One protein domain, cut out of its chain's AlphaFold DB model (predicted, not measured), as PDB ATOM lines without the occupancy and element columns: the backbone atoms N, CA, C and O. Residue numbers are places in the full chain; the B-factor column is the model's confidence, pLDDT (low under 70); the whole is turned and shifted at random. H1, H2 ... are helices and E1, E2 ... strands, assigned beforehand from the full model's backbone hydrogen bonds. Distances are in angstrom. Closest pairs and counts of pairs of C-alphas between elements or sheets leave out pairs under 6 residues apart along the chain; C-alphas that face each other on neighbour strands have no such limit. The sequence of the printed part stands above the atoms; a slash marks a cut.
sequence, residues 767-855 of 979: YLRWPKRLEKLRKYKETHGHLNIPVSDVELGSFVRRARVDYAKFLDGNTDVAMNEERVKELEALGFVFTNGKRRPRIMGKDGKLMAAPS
ATOM      1  N   TYR A 767     -43.852  -7.202 -16.172       54.59
ATOM      2  CA  TYR A 767     -44.285  -7.254 -17.566       54.59
ATOM      3  C   TYR A 767     -44.940  -5.942 -18.028       54.59
ATOM      4  O   TYR A 767     -46.162  -5.856 -18.096       54.59
ATOM      5  N   LEU A 768     -44.110  -4.952 -18.395       59.94
ATOM      6  CA  LEU A 768     -44.494  -3.629 -18.935       59.94
ATOM      7  C   LEU A 768     -45.720  -3.671 -19.874       59.94
ATOM      8  O   LEU A 768     -45.833  -4.574 -20.708       59.94
ATOM      9  N   ARG A 769     -46.620  -2.682 -19.791       68.56
ATOM     10  CA  ARG A 769     -47.790  -2.555 -20.687       68.56
ATOM     11  C   ARG A 769     -47.331  -2.385 -22.147       68.56
ATOM     12  O   ARG A 769     -46.250  -1.861 -22.397       68.56
ATOM     13  N   TRP A 770     -48.120  -2.867 -23.111       72.56
ATOM     14  CA  TRP A 770     -47.676  -3.022 -24.509       72.56
ATOM     15  C   TRP A 770     -47.096  -1.748 -25.172       72.56
ATOM     16  O   TRP A 770     -46.006  -1.861 -25.731       72.56
ATOM     17  N   PRO A 771     -47.686  -0.539 -25.039       77.12
ATOM     18  CA  PRO A 771     -47.102   0.682 -25.613       77.12
ATOM     19  C   PRO A 771     -45.685   0.981 -25.098       77.12
ATOM     20  O   PRO A 771     -44.780   1.207 -25.898       77.12
ATOM     21  N   LYS A 772     -45.447   0.827 -23.783       78.12
ATOM     22  CA  LYS A 772     -44.117   0.980 -23.154       78.12
ATOM     23  C   LYS A 772     -43.089  -0.055 -23.651       78.12
ATOM     24  O   LYS A 772     -41.895   0.089 -23.410       78.12
ATOM     25  N   ARG A 773     -43.521  -1.112 -24.358       79.19
ATOM     26  CA  ARG A 773     -42.621  -2.044 -25.064       79.19
ATOM     27  C   ARG A 773     -42.297  -1.580 -26.466       79.19
ATOM     28  O   ARG A 773     -41.154  -1.735 -26.861       79.19
ATOM     29  N   LEU A 774     -43.268  -1.055 -27.214       81.62
ATOM     30  CA  LEU A 774     -43.013  -0.483 -28.540       81.62
ATOM     31  C   LEU A 774     -42.034   0.693 -28.420       81.62
ATOM     32  O   LEU A 774     -41.090   0.783 -29.194       81.62
ATOM     33  N   GLU A 775     -42.195   1.512 -27.380       85.56
ATOM     34  CA  GLU A 775     -41.258   2.558 -26.961       85.56
ATOM     35  C   GLU A 775     -39.845   2.007 -26.679       85.56
ATOM     36  O   GLU A 775     -38.880   2.422 -27.320       85.56
ATOM     37  N   LYS A 776     -39.702   1.010 -25.791       84.06
ATOM     38  CA  LYS A 776     -38.388   0.407 -25.501       84.06
ATOM     39  C   LYS A 776     -37.778  -0.350 -26.692       84.06
ATOM     40  O   LYS A 776     -36.565  -0.306 -26.868       84.06
ATOM     41  N   LEU A 777     -38.584  -0.993 -27.542       87.31
ATOM     42  CA  LEU A 777     -38.133  -1.583 -28.809       87.31
ATOM     43  C   LEU A 777     -37.629  -0.499 -29.771       87.31
ATOM     44  O   LEU A 777     -36.605  -0.704 -30.414       87.31
ATOM     45  N   ARG A 778     -38.305   0.656 -29.847       88.56
ATOM     46  CA  ARG A 778     -37.858   1.804 -30.642       88.56
ATOM     47  C   ARG A 778     -36.494   2.298 -30.154       88.56
ATOM     48  O   ARG A 778     -35.564   2.315 -30.951       88.56
ATOM     49  N   LYS A 779     -36.333   2.523 -28.844       89.31
ATOM     50  CA  LYS A 779     -35.045   2.903 -28.234       89.31
ATOM     51  C   LYS A 779     -33.940   1.860 -28.453       89.31
ATOM     52  O   LYS A 779     -32.783   2.216 -28.677       89.31
ATOM     53  N   TYR A 780     -34.276   0.568 -28.446       86.69
ATOM     54  CA  TYR A 780     -33.327  -0.493 -28.803       86.69
ATOM     55  C   TYR A 780     -32.927  -0.420 -30.288       86.69
ATOM     56  O   TYR A 780     -31.749  -0.538 -30.617       86.69
ATOM     57  N   LYS A 781     -33.884  -0.186 -31.197       86.75
ATOM     58  CA  LYS A 781     -33.622  -0.021 -32.637       86.75
ATOM     59  C   LYS A 781     -32.783   1.225 -32.932       86.75
ATOM     60  O   LYS A 781     -31.892   1.151 -33.765       86.75
ATOM     61  N   GLU A 782     -33.035   2.333 -32.242       86.94
ATOM     62  CA  GLU A 782     -32.254   3.575 -32.340       86.94
ATOM     63  C   GLU A 782     -30.795   3.363 -31.907       86.94
ATOM     64  O   GLU A 782     -29.882   3.850 -32.563       86.94
ATOM     65  N   THR A 783     -30.564   2.583 -30.845       88.38
ATOM     66  CA  THR A 783     -29.216   2.327 -30.300       88.38
ATOM     67  C   THR A 783     -28.439   1.211 -31.004       88.38
ATOM     68  O   THR A 783     -27.213   1.233 -30.982       88.38
ATOM     69  N   HIS A 784     -29.115   0.238 -31.626       81.25
ATOM     70  CA  HIS A 784     -28.476  -0.952 -32.216       81.25
ATOM     71  C   HIS A 784     -28.748  -1.141 -33.721       81.25
ATOM     72  O   HIS A 784     -28.364  -2.163 -34.287       81.25
ATOM     73  N   GLY A 785     -29.502  -0.248 -34.368       80.44
ATOM     74  CA  GLY A 785     -29.971  -0.368 -35.759       80.44
ATOM     75  C   GLY A 785     -31.005  -1.481 -36.016       80.44
ATOM     76  O   GLY A 785     -31.817  -1.383 -36.936       80.44
ATOM     77  N   HIS A 786     -31.016  -2.539 -35.199       79.06
ATOM     78  CA  HIS A 786     -31.795  -3.760 -35.411       79.06
ATOM     79  C   HIS A 786     -32.597  -4.208 -34.178       79.06
ATOM     80  O   HIS A 786     -32.231  -3.946 -33.033       79.06
ATOM     81  N   LEU A 787     -33.654  -4.995 -34.404       83.44
ATOM     82  CA  LEU A 787     -34.517  -5.561 -33.353       83.44
ATOM     83  C   LEU A 787     -34.149  -7.005 -32.948       83.44
ATOM     84  O   LEU A 787     -34.967  -7.740 -32.386       83.44
ATOM     85  N   ASN A 788     -32.909  -7.431 -33.203       78.56
ATOM     86  CA  ASN A 788     -32.401  -8.754 -32.823       78.56
ATOM     87  C   ASN A 788     -31.909  -8.799 -31.369       78.56
ATOM     88  O   ASN A 788     -30.750  -9.083 -31.084       78.56
ATOM     89  N   ILE A 789     -32.835  -8.545 -30.445       80.38
ATOM     90  CA  ILE A 789     -32.566  -8.518 -29.004       80.38
ATOM     91  C   ILE A 789     -32.177  -9.924 -28.498       80.38
ATOM     92  O   ILE A 789     -32.912 -10.890 -28.770       80.38
ATOM     93  N   PRO A 790     -31.050 -10.073 -27.771       74.00
ATOM     94  CA  PRO A 790     -30.624 -11.348 -27.205       74.00
ATOM     95  C   PRO A 790     -31.518 -11.760 -26.028       74.00
ATOM     96  O   PRO A 790     -32.145 -10.940 -25.368       74.00
ATOM     97  N   VAL A 791     -31.584 -13.061 -25.727       71.00
ATOM     98  CA  VAL A 791     -32.448 -13.576 -24.638       71.00
ATOM     99  C   VAL A 791     -31.915 -13.204 -23.243       71.00
ATOM    100  O   VAL A 791     -32.688 -13.207 -22.290       71.00
ATOM    101  N   SER A 792     -30.626 -12.869 -23.141       69.75
ATOM    102  CA  SER A 792     -29.958 -12.358 -21.937       69.75
ATOM    103  C   SER A 792     -30.318 -10.910 -21.588       69.75
ATOM    104  O   SER A 792     -30.047 -10.487 -20.469       69.75
ATOM    105  N   ASP A 793     -30.930 -10.156 -22.506       76.25
ATOM    106  CA  ASP A 793     -31.414  -8.810 -22.213       76.25
ATOM    107  C   ASP A 793     -32.545  -8.866 -21.166       76.25
ATOM    108  O   ASP A 793     -33.561  -9.554 -21.340       76.25
ATOM    109  N   VAL A 794     -32.338  -8.152 -20.056       70.69
ATOM    110  CA  VAL A 794     -33.164  -8.243 -18.842       70.69
ATOM    111  C   VAL A 794     -34.574  -7.681 -19.061       70.69
ATOM    112  O   VAL A 794     -35.541  -8.204 -18.502       70.69
ATOM    113  N   GLU A 795     -34.719  -6.648 -19.893       70.75
ATOM    114  CA  GLU A 795     -35.978  -5.915 -20.063       70.75
ATOM    115  C   GLU A 795     -36.846  -6.475 -21.198       70.75
ATOM    116  O   GLU A 795     -38.049  -6.713 -21.047       70.75
ATOM    117  N   LEU A 796     -36.226  -6.689 -22.354       77.62
ATOM    118  CA  LEU A 796     -36.854  -7.008 -23.627       77.62
ATOM    119  C   LEU A 796     -36.556  -8.439 -24.077       77.62
ATOM    120  O   LEU A 796     -37.427  -9.046 -24.699       77.62
ATOM    121  N   GLY A 797     -35.413  -9.035 -23.730       76.56
ATOM    122  CA  GLY A 797     -35.037 -10.392 -24.164       76.56
ATOM    123  C   GLY A 797     -36.090 -11.457 -23.823       76.56
ATOM    124  O   GLY A 797     -36.491 -12.271 -24.668       76.56
ATOM    125  N   SER A 798     -36.649 -11.397 -22.608       74.12
ATOM    126  CA  SER A 798     -37.729 -12.301 -22.176       74.12
ATOM    127  C   SER A 798     -39.081 -12.030 -22.859       74.12
ATOM    128  O   SER A 798     -39.913 -12.941 -22.955       74.12
ATOM    129  N   PHE A 799     -39.318 -10.802 -23.331       81.44
ATOM    130  CA  PHE A 799     -40.501 -10.420 -24.107       81.44
ATOM    131  C   PHE A 799     -40.353 -10.845 -25.566       81.44
ATOM    132  O   PHE A 799     -41.214 -11.556 -26.069       81.44
ATOM    133  N   VAL A 800     -39.248 -10.490 -26.219       82.56
ATOM    134  CA  VAL A 800     -38.933 -10.819 -27.614       82.56
ATOM    135  C   VAL A 800     -38.982 -12.330 -27.846       82.56
ATOM    136  O   VAL A 800     -39.595 -12.789 -28.812       82.56
ATOM    137  N   ARG A 801     -38.453 -13.136 -26.911       79.31
ATOM    138  CA  ARG A 801     -38.612 -14.601 -26.934       79.31
ATOM    139  C   ARG A 801     -40.082 -15.043 -26.912       79.31
ATOM    140  O   ARG A 801     -40.442 -15.973 -27.630       79.31
ATOM    141  N   ARG A 802     -40.926 -14.403 -26.093       75.88
ATOM    142  CA  ARG A 802     -42.363 -14.711 -25.987       75.88
ATOM    143  C   ARG A 802     -43.139 -14.251 -27.221       75.88
ATOM    144  O   ARG A 802     -43.849 -15.069 -27.786       75.88
ATOM    145  N   ALA A 803     -42.923 -13.028 -27.708       77.62
ATOM    146  CA  ALA A 803     -43.547 -12.498 -28.922       77.62
ATOM    147  C   ALA A 803     -43.321 -13.415 -30.137       77.62
ATOM    148  O   ALA A 803     -44.270 -13.775 -30.825       77.62
ATOM    149  N   ARG A 804     -42.081 -13.885 -30.338       82.06
ATOM    150  CA  ARG A 804     -41.714 -14.823 -31.415       82.06
ATOM    151  C   ARG A 804     -42.385 -16.204 -31.271       82.06
ATOM    152  O   ARG A 804     -42.736 -16.831 -32.269       82.06
ATOM    153  N   VAL A 805     -42.601 -16.683 -30.041       74.25
ATOM    154  CA  VAL A 805     -43.325 -17.941 -29.756       74.25
ATOM    155  C   VAL A 805     -44.840 -17.783 -29.909       74.25
ATOM    156  O   VAL A 805     -45.503 -18.696 -30.396       74.25
ATOM    157  N   ASP A 806     -45.389 -16.646 -29.499       73.12
ATOM    158  CA  ASP A 806     -46.821 -16.366 -29.509       73.12
ATOM    159  C   ASP A 806     -47.323 -16.004 -30.916       73.12
ATOM    160  O   ASP A 806     -48.386 -16.474 -31.310       73.12
ATOM    161  N   TYR A 807     -46.512 -15.313 -31.726       79.06
ATOM    162  CA  TYR A 807     -46.762 -15.142 -33.161       79.06
ATOM    163  C   TYR A 807     -46.797 -16.479 -33.910       79.06
ATOM    164  O   TYR A 807     -47.687 -16.716 -34.721       79.06
ATOM    165  N   ALA A 808     -45.890 -17.411 -33.590       75.12
ATOM    166  CA  ALA A 808     -45.917 -18.736 -34.205       75.12
ATOM    167  C   ALA A 808     -47.235 -19.485 -33.919       75.12
ATOM    168  O   ALA A 808     -47.753 -20.132 -34.820       75.12
ATOM    169  N   LYS A 809     -47.803 -19.354 -32.709       71.38
ATOM    170  CA  LYS A 809     -49.111 -19.943 -32.352       71.38
ATOM    171  C   LYS A 809     -50.289 -19.243 -33.035       71.38
ATOM    172  O   LYS A 809     -51.258 -19.910 -33.373       71.38
ATOM    173  N   PHE A 810     -50.208 -17.923 -33.208       76.62
ATOM    174  CA  PHE A 810     -51.188 -17.133 -33.956       76.62
ATOM    175  C   PHE A 810     -51.249 -17.603 -35.420       76.62
ATOM    176  O   PHE A 810     -52.328 -17.923 -35.910       76.62
ATOM    177  N   LEU A 811     -50.089 -17.793 -36.065       73.75
ATOM    178  CA  LEU A 811     -49.982 -18.400 -37.402       73.75
ATOM    179  C   LEU A 811     -50.432 -19.874 -37.451       73.75
ATOM    180  O   LEU A 811     -50.941 -20.321 -38.473       73.75
ATOM    181  N   ASP A 812     -50.278 -20.627 -36.357       73.38
ATOM    182  CA  ASP A 812     -50.839 -21.980 -36.199       73.38
ATOM    183  C   ASP A 812     -52.359 -21.965 -35.854       73.38
ATOM    184  O   ASP A 812     -52.917 -22.986 -35.452       73.38
ATOM    185  N   GLY A 813     -53.042 -20.819 -36.001       63.84
ATOM    186  CA  GLY A 813     -54.501 -20.668 -35.890       63.84
ATOM    187  C   GLY A 813     -55.054 -20.438 -34.478       63.84
ATOM    188  O   GLY A 813     -56.267 -20.493 -34.281       63.84
ATOM    189  N   ASN A 814     -54.207 -20.200 -33.471       65.44
ATOM    190  CA  ASN A 814     -54.645 -20.062 -32.079       65.44
ATOM    191  C   ASN A 814     -54.883 -18.595 -31.674       65.44
ATOM    192  O   ASN A 814     -53.938 -17.836 -31.450       65.44
ATOM    193  N   THR A 815     -56.154 -18.226 -31.504       55.94
ATOM    194  CA  THR A 815     -56.604 -16.867 -31.157       55.94
ATOM    195  C   THR A 815     -56.704 -16.576 -29.653       55.94
ATOM    196  O   THR A 815     -56.888 -15.420 -29.283       55.94
ATOM    197  N   ASP A 816     -56.533 -17.557 -28.751       49.97
ATOM    198  CA  ASP A 816     -56.543 -17.295 -27.292       49.97
ATOM    199  C   ASP A 816     -55.165 -16.875 -26.735       49.97
ATOM    200  O   ASP A 816     -54.941 -16.800 -25.524       49.97
ATOM    201  N   VAL A 817     -54.223 -16.572 -27.627       63.22
ATOM    202  CA  VAL A 817     -52.865 -16.115 -27.317       63.22
ATOM    203  C   VAL A 817     -52.873 -14.614 -26.945       63.22
ATOM    204  O   VAL A 817     -53.884 -13.922 -27.046       63.22
ATOM    205  N   ALA A 818     -51.750 -14.084 -26.448       60.28
ATOM    206  CA  ALA A 818     -51.575 -12.649 -26.182       60.28
ATOM    207  C   ALA A 818     -51.184 -11.820 -27.430       60.28
ATOM    208  O   ALA A 818     -50.982 -10.608 -27.316       60.28
ATOM    209  N   MET A 819     -51.062 -12.470 -28.592       69.00
ATOM    210  CA  MET A 819     -50.779 -11.857 -29.889       69.00
ATOM    211  C   MET A 819     -52.083 -11.755 -30.686       69.00
ATOM    212  O   MET A 819     -52.798 -12.747 -30.806       69.00
ATOM    213  N   ASN A 820     -52.371 -10.574 -31.219       74.25
ATOM    214  CA  ASN A 820     -53.460 -10.307 -32.155       74.25
ATOM    215  C   ASN A 820     -52.909  -9.555 -33.376       74.25
ATOM    216  O   ASN A 820     -51.760  -9.115 -33.371       74.25
ATOM    217  N   GLU A 821     -53.727  -9.411 -34.414       70.81
ATOM    218  CA  GLU A 821     -53.319  -8.853 -35.709       70.81
ATOM    219  C   GLU A 821     -52.757  -7.421 -35.610       70.81
ATOM    220  O   GLU A 821     -51.745  -7.112 -36.231       70.81
ATOM    221  N   GLU A 822     -53.352  -6.574 -34.766       74.19
ATOM    222  CA  GLU A 822     -52.879  -5.209 -34.479       74.19
ATOM    223  C   GLU A 822     -51.423  -5.210 -33.990       74.19
ATOM    224  O   GLU A 822     -50.571  -4.519 -34.540       74.19
ATOM    225  N   ARG A 823     -51.111  -6.064 -33.007       77.50
ATOM    226  CA  ARG A 823     -49.769  -6.195 -32.423       77.50
ATOM    227  C   ARG A 823     -48.746  -6.802 -33.369       77.50
ATOM    228  O   ARG A 823     -47.551  -6.564 -33.201       77.50
ATOM    229  N   VAL A 824     -49.200  -7.596 -34.339       78.69
ATOM    230  CA  VAL A 824     -48.353  -8.051 -35.444       78.69
ATOM    231  C   VAL A 824     -48.016  -6.853 -36.328       78.69
ATOM    232  O   VAL A 824     -46.837  -6.542 -36.456       78.69
ATOM    233  N   LYS A 825     -49.018  -6.103 -36.803       80.94
ATOM    234  CA  LYS A 825     -48.835  -4.904 -37.641       80.94
ATOM    235  C   LYS A 825     -47.944  -3.840 -36.986       80.94
ATOM    236  O   LYS A 825     -47.061  -3.300 -37.643       80.94
ATOM    237  N   GLU A 826     -48.105  -3.574 -35.688       82.69
ATOM    238  CA  GLU A 826     -47.248  -2.640 -34.935       82.69
ATOM    239  C   GLU A 826     -45.780  -3.101 -34.859       82.69
ATOM    240  O   GLU A 826     -44.860  -2.288 -34.958       82.69
ATOM    241  N   LEU A 827     -45.539  -4.406 -34.697       83.56
ATOM    242  CA  LEU A 827     -44.190  -4.976 -34.700       83.56
ATOM    243  C   LEU A 827     -43.588  -5.017 -36.115       83.56
ATOM    244  O   LEU A 827     -42.403  -4.722 -36.279       83.56
ATOM    245  N   GLU A 828     -44.382  -5.327 -37.138       80.94
ATOM    246  CA  GLU A 828     -43.966  -5.301 -38.546       80.94
ATOM    247  C   GLU A 828     -43.604  -3.879 -38.995       80.94
ATOM    248  O   GLU A 828     -42.540  -3.687 -39.582       80.94
ATOM    249  N   ALA A 829     -44.389  -2.867 -38.607       84.81
ATOM    250  CA  ALA A 829     -44.086  -1.453 -38.844       84.81
ATOM    251  C   ALA A 829     -42.789  -0.984 -38.149       84.81
ATOM    252  O   ALA A 829     -42.081  -0.117 -38.661       84.81
ATOM    253  N   LEU A 830     -42.420  -1.581 -37.007       84.44
ATOM    254  CA  LEU A 830     -41.108  -1.362 -36.385       84.44
ATOM    255  C   LEU A 830     -39.964  -2.120 -37.089       84.44
ATOM    256  O   LEU A 830     -38.794  -1.815 -36.835       84.44
ATOM    257  N   GLY A 831     -40.253  -3.063 -37.990       78.88
ATOM    258  CA  GLY A 831     -39.269  -3.940 -38.640       78.88
ATOM    259  C   GLY A 831     -38.836  -5.123 -37.765       78.88
ATOM    260  O   GLY A 831     -37.674  -5.533 -37.790       78.88
ATOM    261  N   PHE A 832     -39.731  -5.641 -36.920       82.94
ATOM    262  CA  PHE A 832     -39.418  -6.706 -35.968       82.94
ATOM    263  C   PHE A 832     -39.304  -8.083 -36.641       82.94
ATOM    264  O   PHE A 832     -40.281  -8.660 -37.115       82.94
ATOM    265  N   VAL A 833     -38.107  -8.672 -36.610       78.12
ATOM    266  CA  VAL A 833     -37.865 -10.007 -37.175       78.12
ATOM    267  C   VAL A 833     -38.433 -11.086 -36.249       78.12
ATOM    268  O   VAL A 833     -37.818 -11.460 -35.248       78.12
ATOM    269  N   PHE A 834     -39.597 -11.644 -36.578       76.00
ATOM    270  CA  PHE A 834     -40.202 -12.731 -35.797       76.00
ATOM    271  C   PHE A 834     -39.412 -14.059 -35.857       76.00
ATOM    272  O   PHE A 834     -39.498 -14.893 -34.951       76.00
ATOM    273  N   THR A 835     -38.611 -14.260 -36.901       65.31
ATOM    274  CA  THR A 835     -37.846 -15.481 -37.185       65.31
ATOM    275  C   THR A 835     -36.444 -15.459 -36.568       65.31
ATOM    276  O   THR A 835     -35.449 -15.205 -37.239       65.31
ATOM    277  N   ASN A 836     -36.326 -15.808 -35.281       56.16
ATOM    278  CA  ASN A 836     -35.006 -16.129 -34.718       56.16
ATOM    279  C   ASN A 836     -34.475 -17.443 -35.327       56.16
ATOM    280  O   ASN A 836     -35.167 -18.465 -35.276       56.16
ATOM    281  N   GLY A 837     -33.234 -17.433 -35.829       50.91
ATOM    282  CA  GLY A 837     -32.615 -18.461 -36.691       50.91
ATOM    283  C   GLY A 837     -32.410 -19.882 -36.130       50.91
ATOM    284  O   GLY A 837     -31.598 -20.634 -36.653       50.91
ATOM    285  N   LYS A 838     -33.134 -20.282 -35.076       52.94
ATOM    286  CA  LYS A 838     -33.230 -21.681 -34.605       52.94
ATOM    287  C   LYS A 838     -34.458 -22.422 -35.153       52.94
ATOM    288  O   LYS A 838     -34.568 -23.632 -34.974       52.94
ATOM    289  N   ARG A 839     -35.388 -21.722 -35.814       51.16
ATOM    290  CA  ARG A 839     -36.470 -22.331 -36.604       51.16
ATOM    291  C   ARG A 839     -36.195 -22.092 -38.084       51.16
ATOM    292  O   ARG A 839     -35.819 -20.988 -38.461       51.16
ATOM    293  N   ARG A 840     -36.384 -23.130 -38.904       52.84
ATOM    294  CA  ARG A 840     -36.283 -23.021 -40.366       52.84
ATOM    295  C   ARG A 840     -37.294 -21.993 -40.892       52.84
ATOM    296  O   ARG A 840     -38.364 -21.880 -40.282       52.84
ATOM    297  N   PRO A 841     -37.009 -21.310 -42.016       51.84
ATOM    298  CA  PRO A 841     -38.013 -20.534 -42.734       51.84
ATOM    299  C   PRO A 841     -39.286 -21.363 -42.931       51.84
ATOM    300  O   PRO A 841     -39.214 -22.558 -43.228       51.84
ATOM    301  N   ARG A 842     -40.450 -20.748 -42.710       60.16
ATOM    302  CA  ARG A 842     -41.750 -21.397 -42.889       60.16
ATOM    303  C   ARG A 842     -42.287 -20.955 -44.254       60.16
ATOM    304  O   ARG A 842     -42.628 -19.791 -44.421       60.16
ATOM    305  N   ILE A 843     -42.269 -21.858 -45.229       63.31
ATOM    306  CA  ILE A 843     -42.667 -21.620 -46.624       63.31
ATOM    307  C   ILE A 843     -44.158 -21.963 -46.758       63.31
ATOM    308  O   ILE A 843     -44.623 -22.916 -46.131       63.31
ATOM    309  N   MET A 844     -44.925 -21.223 -47.562       61.50
ATOM    310  CA  MET A 844     -46.295 -21.637 -47.888       61.50
ATOM    311  C   MET A 844     -46.275 -22.912 -48.742       61.50
ATOM    312  O   MET A 844     -45.666 -22.951 -49.809       61.50
ATOM    313  N   GLY A 845     -46.934 -23.965 -48.258       65.62
ATOM    314  CA  GLY A 845     -47.214 -25.168 -49.030       65.62
ATOM    315  C   GLY A 845     -48.309 -24.930 -50.071       65.62
ATOM    316  O   GLY A 845     -49.079 -23.973 -49.982       65.62
ATOM    317  N   LYS A 846     -48.424 -25.847 -51.041       53.62
ATOM    318  CA  LYS A 846     -49.470 -25.811 -52.086       53.62
ATOM    319  C   LYS A 846     -50.904 -25.910 -51.533       53.62
ATOM    320  O   LYS A 846     -51.853 -25.668 -52.264       53.62
ATOM    321  N   ASP A 847     -51.059 -26.261 -50.257       58.78
ATOM    322  CA  ASP A 847     -52.319 -26.339 -49.513       58.78
ATOM    323  C   ASP A 847     -52.595 -25.093 -48.644       58.78
ATOM    324  O   ASP A 847     -53.417 -25.153 -47.726       58.78
ATOM    325  N   GLY A 848     -51.863 -23.995 -48.871       54.53
ATOM    326  CA  GLY A 848     -51.972 -22.735 -48.129       54.53
ATOM    327  C   GLY A 848     -51.410 -22.776 -46.704       54.53
ATOM    328  O   GLY A 848     -51.406 -21.755 -46.018       54.53
ATOM    329  N   LYS A 849     -50.918 -23.926 -46.224       59.28
ATOM    330  CA  LYS A 849     -50.377 -24.052 -44.863       59.28
ATOM    331  C   LYS A 849     -48.896 -23.705 -44.829       59.28
ATOM    332  O   LYS A 849     -48.127 -24.075 -45.711       59.28
ATOM    333  N   LEU A 850     -48.471 -23.041 -43.759       58.06
ATOM    334  CA  LEU A 850     -47.069 -22.700 -43.550       58.06
ATOM    335  C   LEU A 850     -46.278 -23.944 -43.096       58.06
ATOM    336  O   LEU A 850     -46.299 -24.330 -41.922       58.06
ATOM    337  N   MET A 851     -45.559 -24.553 -44.038       60.56
ATOM    338  CA  MET A 851     -44.700 -25.723 -43.859       60.56
ATOM    339  C   MET A 851     -43.274 -25.303 -43.489       60.56
ATOM    340  O   MET A 851     -42.766 -24.292 -43.966       60.56
ATOM    341  N   ALA A 852     -42.575 -26.073 -42.654       59.16
ATOM    342  CA  ALA A 852     -41.146 -25.837 -42.445       59.16
ATOM    343  C   ALA A 852     -40.373 -26.128 -43.742       59.16
ATOM    344  O   ALA A 852     -40.632 -27.149 -44.380       59.16
ATOM    345  N   ALA A 853     -39.410 -25.272 -44.101       55.66
ATOM    346  CA  ALA A 853     -38.553 -25.496 -45.263       55.66
ATOM    347  C   ALA A 853     -37.936 -26.913 -45.233       55.66
ATOM    348  O   ALA A 853     -37.587 -27.399 -44.136       55.66
ATOM    349  N   PRO A 854     -37.799 -27.573 -46.404       51.88
ATOM    350  CA  PRO A 854     -37.261 -28.922 -46.497       51.88
ATOM    351  C   PRO A 854     -35.977 -29.091 -45.689       51.88
ATOM    352  O   PRO A 854     -35.140 -28.192 -45.589       51.88
ATOM    353  N   SER A 855     -35.818 -30.265 -45.079       61.38
ATOM    354  CA  SER A 855     -34.469 -30.656 -44.687       61.38
ATOM    355  C   SER A 855     -33.731 -30.964 -45.968       61.38
ATOM    356  O   SER A 855     -34.268 -31.743 -46.750       61.38
TER     357      SER A 855
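What this domain is: This is residues 767 to 855 of the 979 residues of the protein "Hypothetical protein" of Chaetoceros debilis (UniProt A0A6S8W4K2). Three helices, H1, H2 and H3, make a loose triangle with few contacts, and the small hairpin of E1 and E2 lies beyond them at one end of the longest axis. The printed part has 89 residues with three named helices, then two antiparallel strands; it is mostly helix. It is compact, radius of gyration of the C-alphas 13.9 A, spanning 40 by 28 by 22 A.

How they stand to each other: Start at H1, residues 770 to 784: its residues 774 to 778 alone only just touch H3, residues 821 to 830, with 3 pairs of C-alphas within 8 A, the closest Arg 778 and Leu 830 at 7.3 A. H2, residues 797 to 811, is apart from H1 and close but not clearly touching H3, closest C-alphas Tyr 807 and Val 824, 7.6 A. In E1, residues 842 to 844, find N 843, 2.8 A from O 851 of E2, residues 850 to 852. Every O i to N i+4 pair is within hydrogen-bond range in H1 and H3, 10 of 11 in H2.

Where its parts are: Find C-alpha 770 at (-47.676, -3.022, -24.509); H1 runs 20.8 A, H2 21.5 A, H3 14.3 A. E2 ends at C-alpha 852 (-41.146, -25.837, -42.445).

The domain as a whole: The printed part has no cut; links H1 to H2 and H3 to E1 are long. Look for pLDDT under 70 in 32 residues, among them 835 to 855.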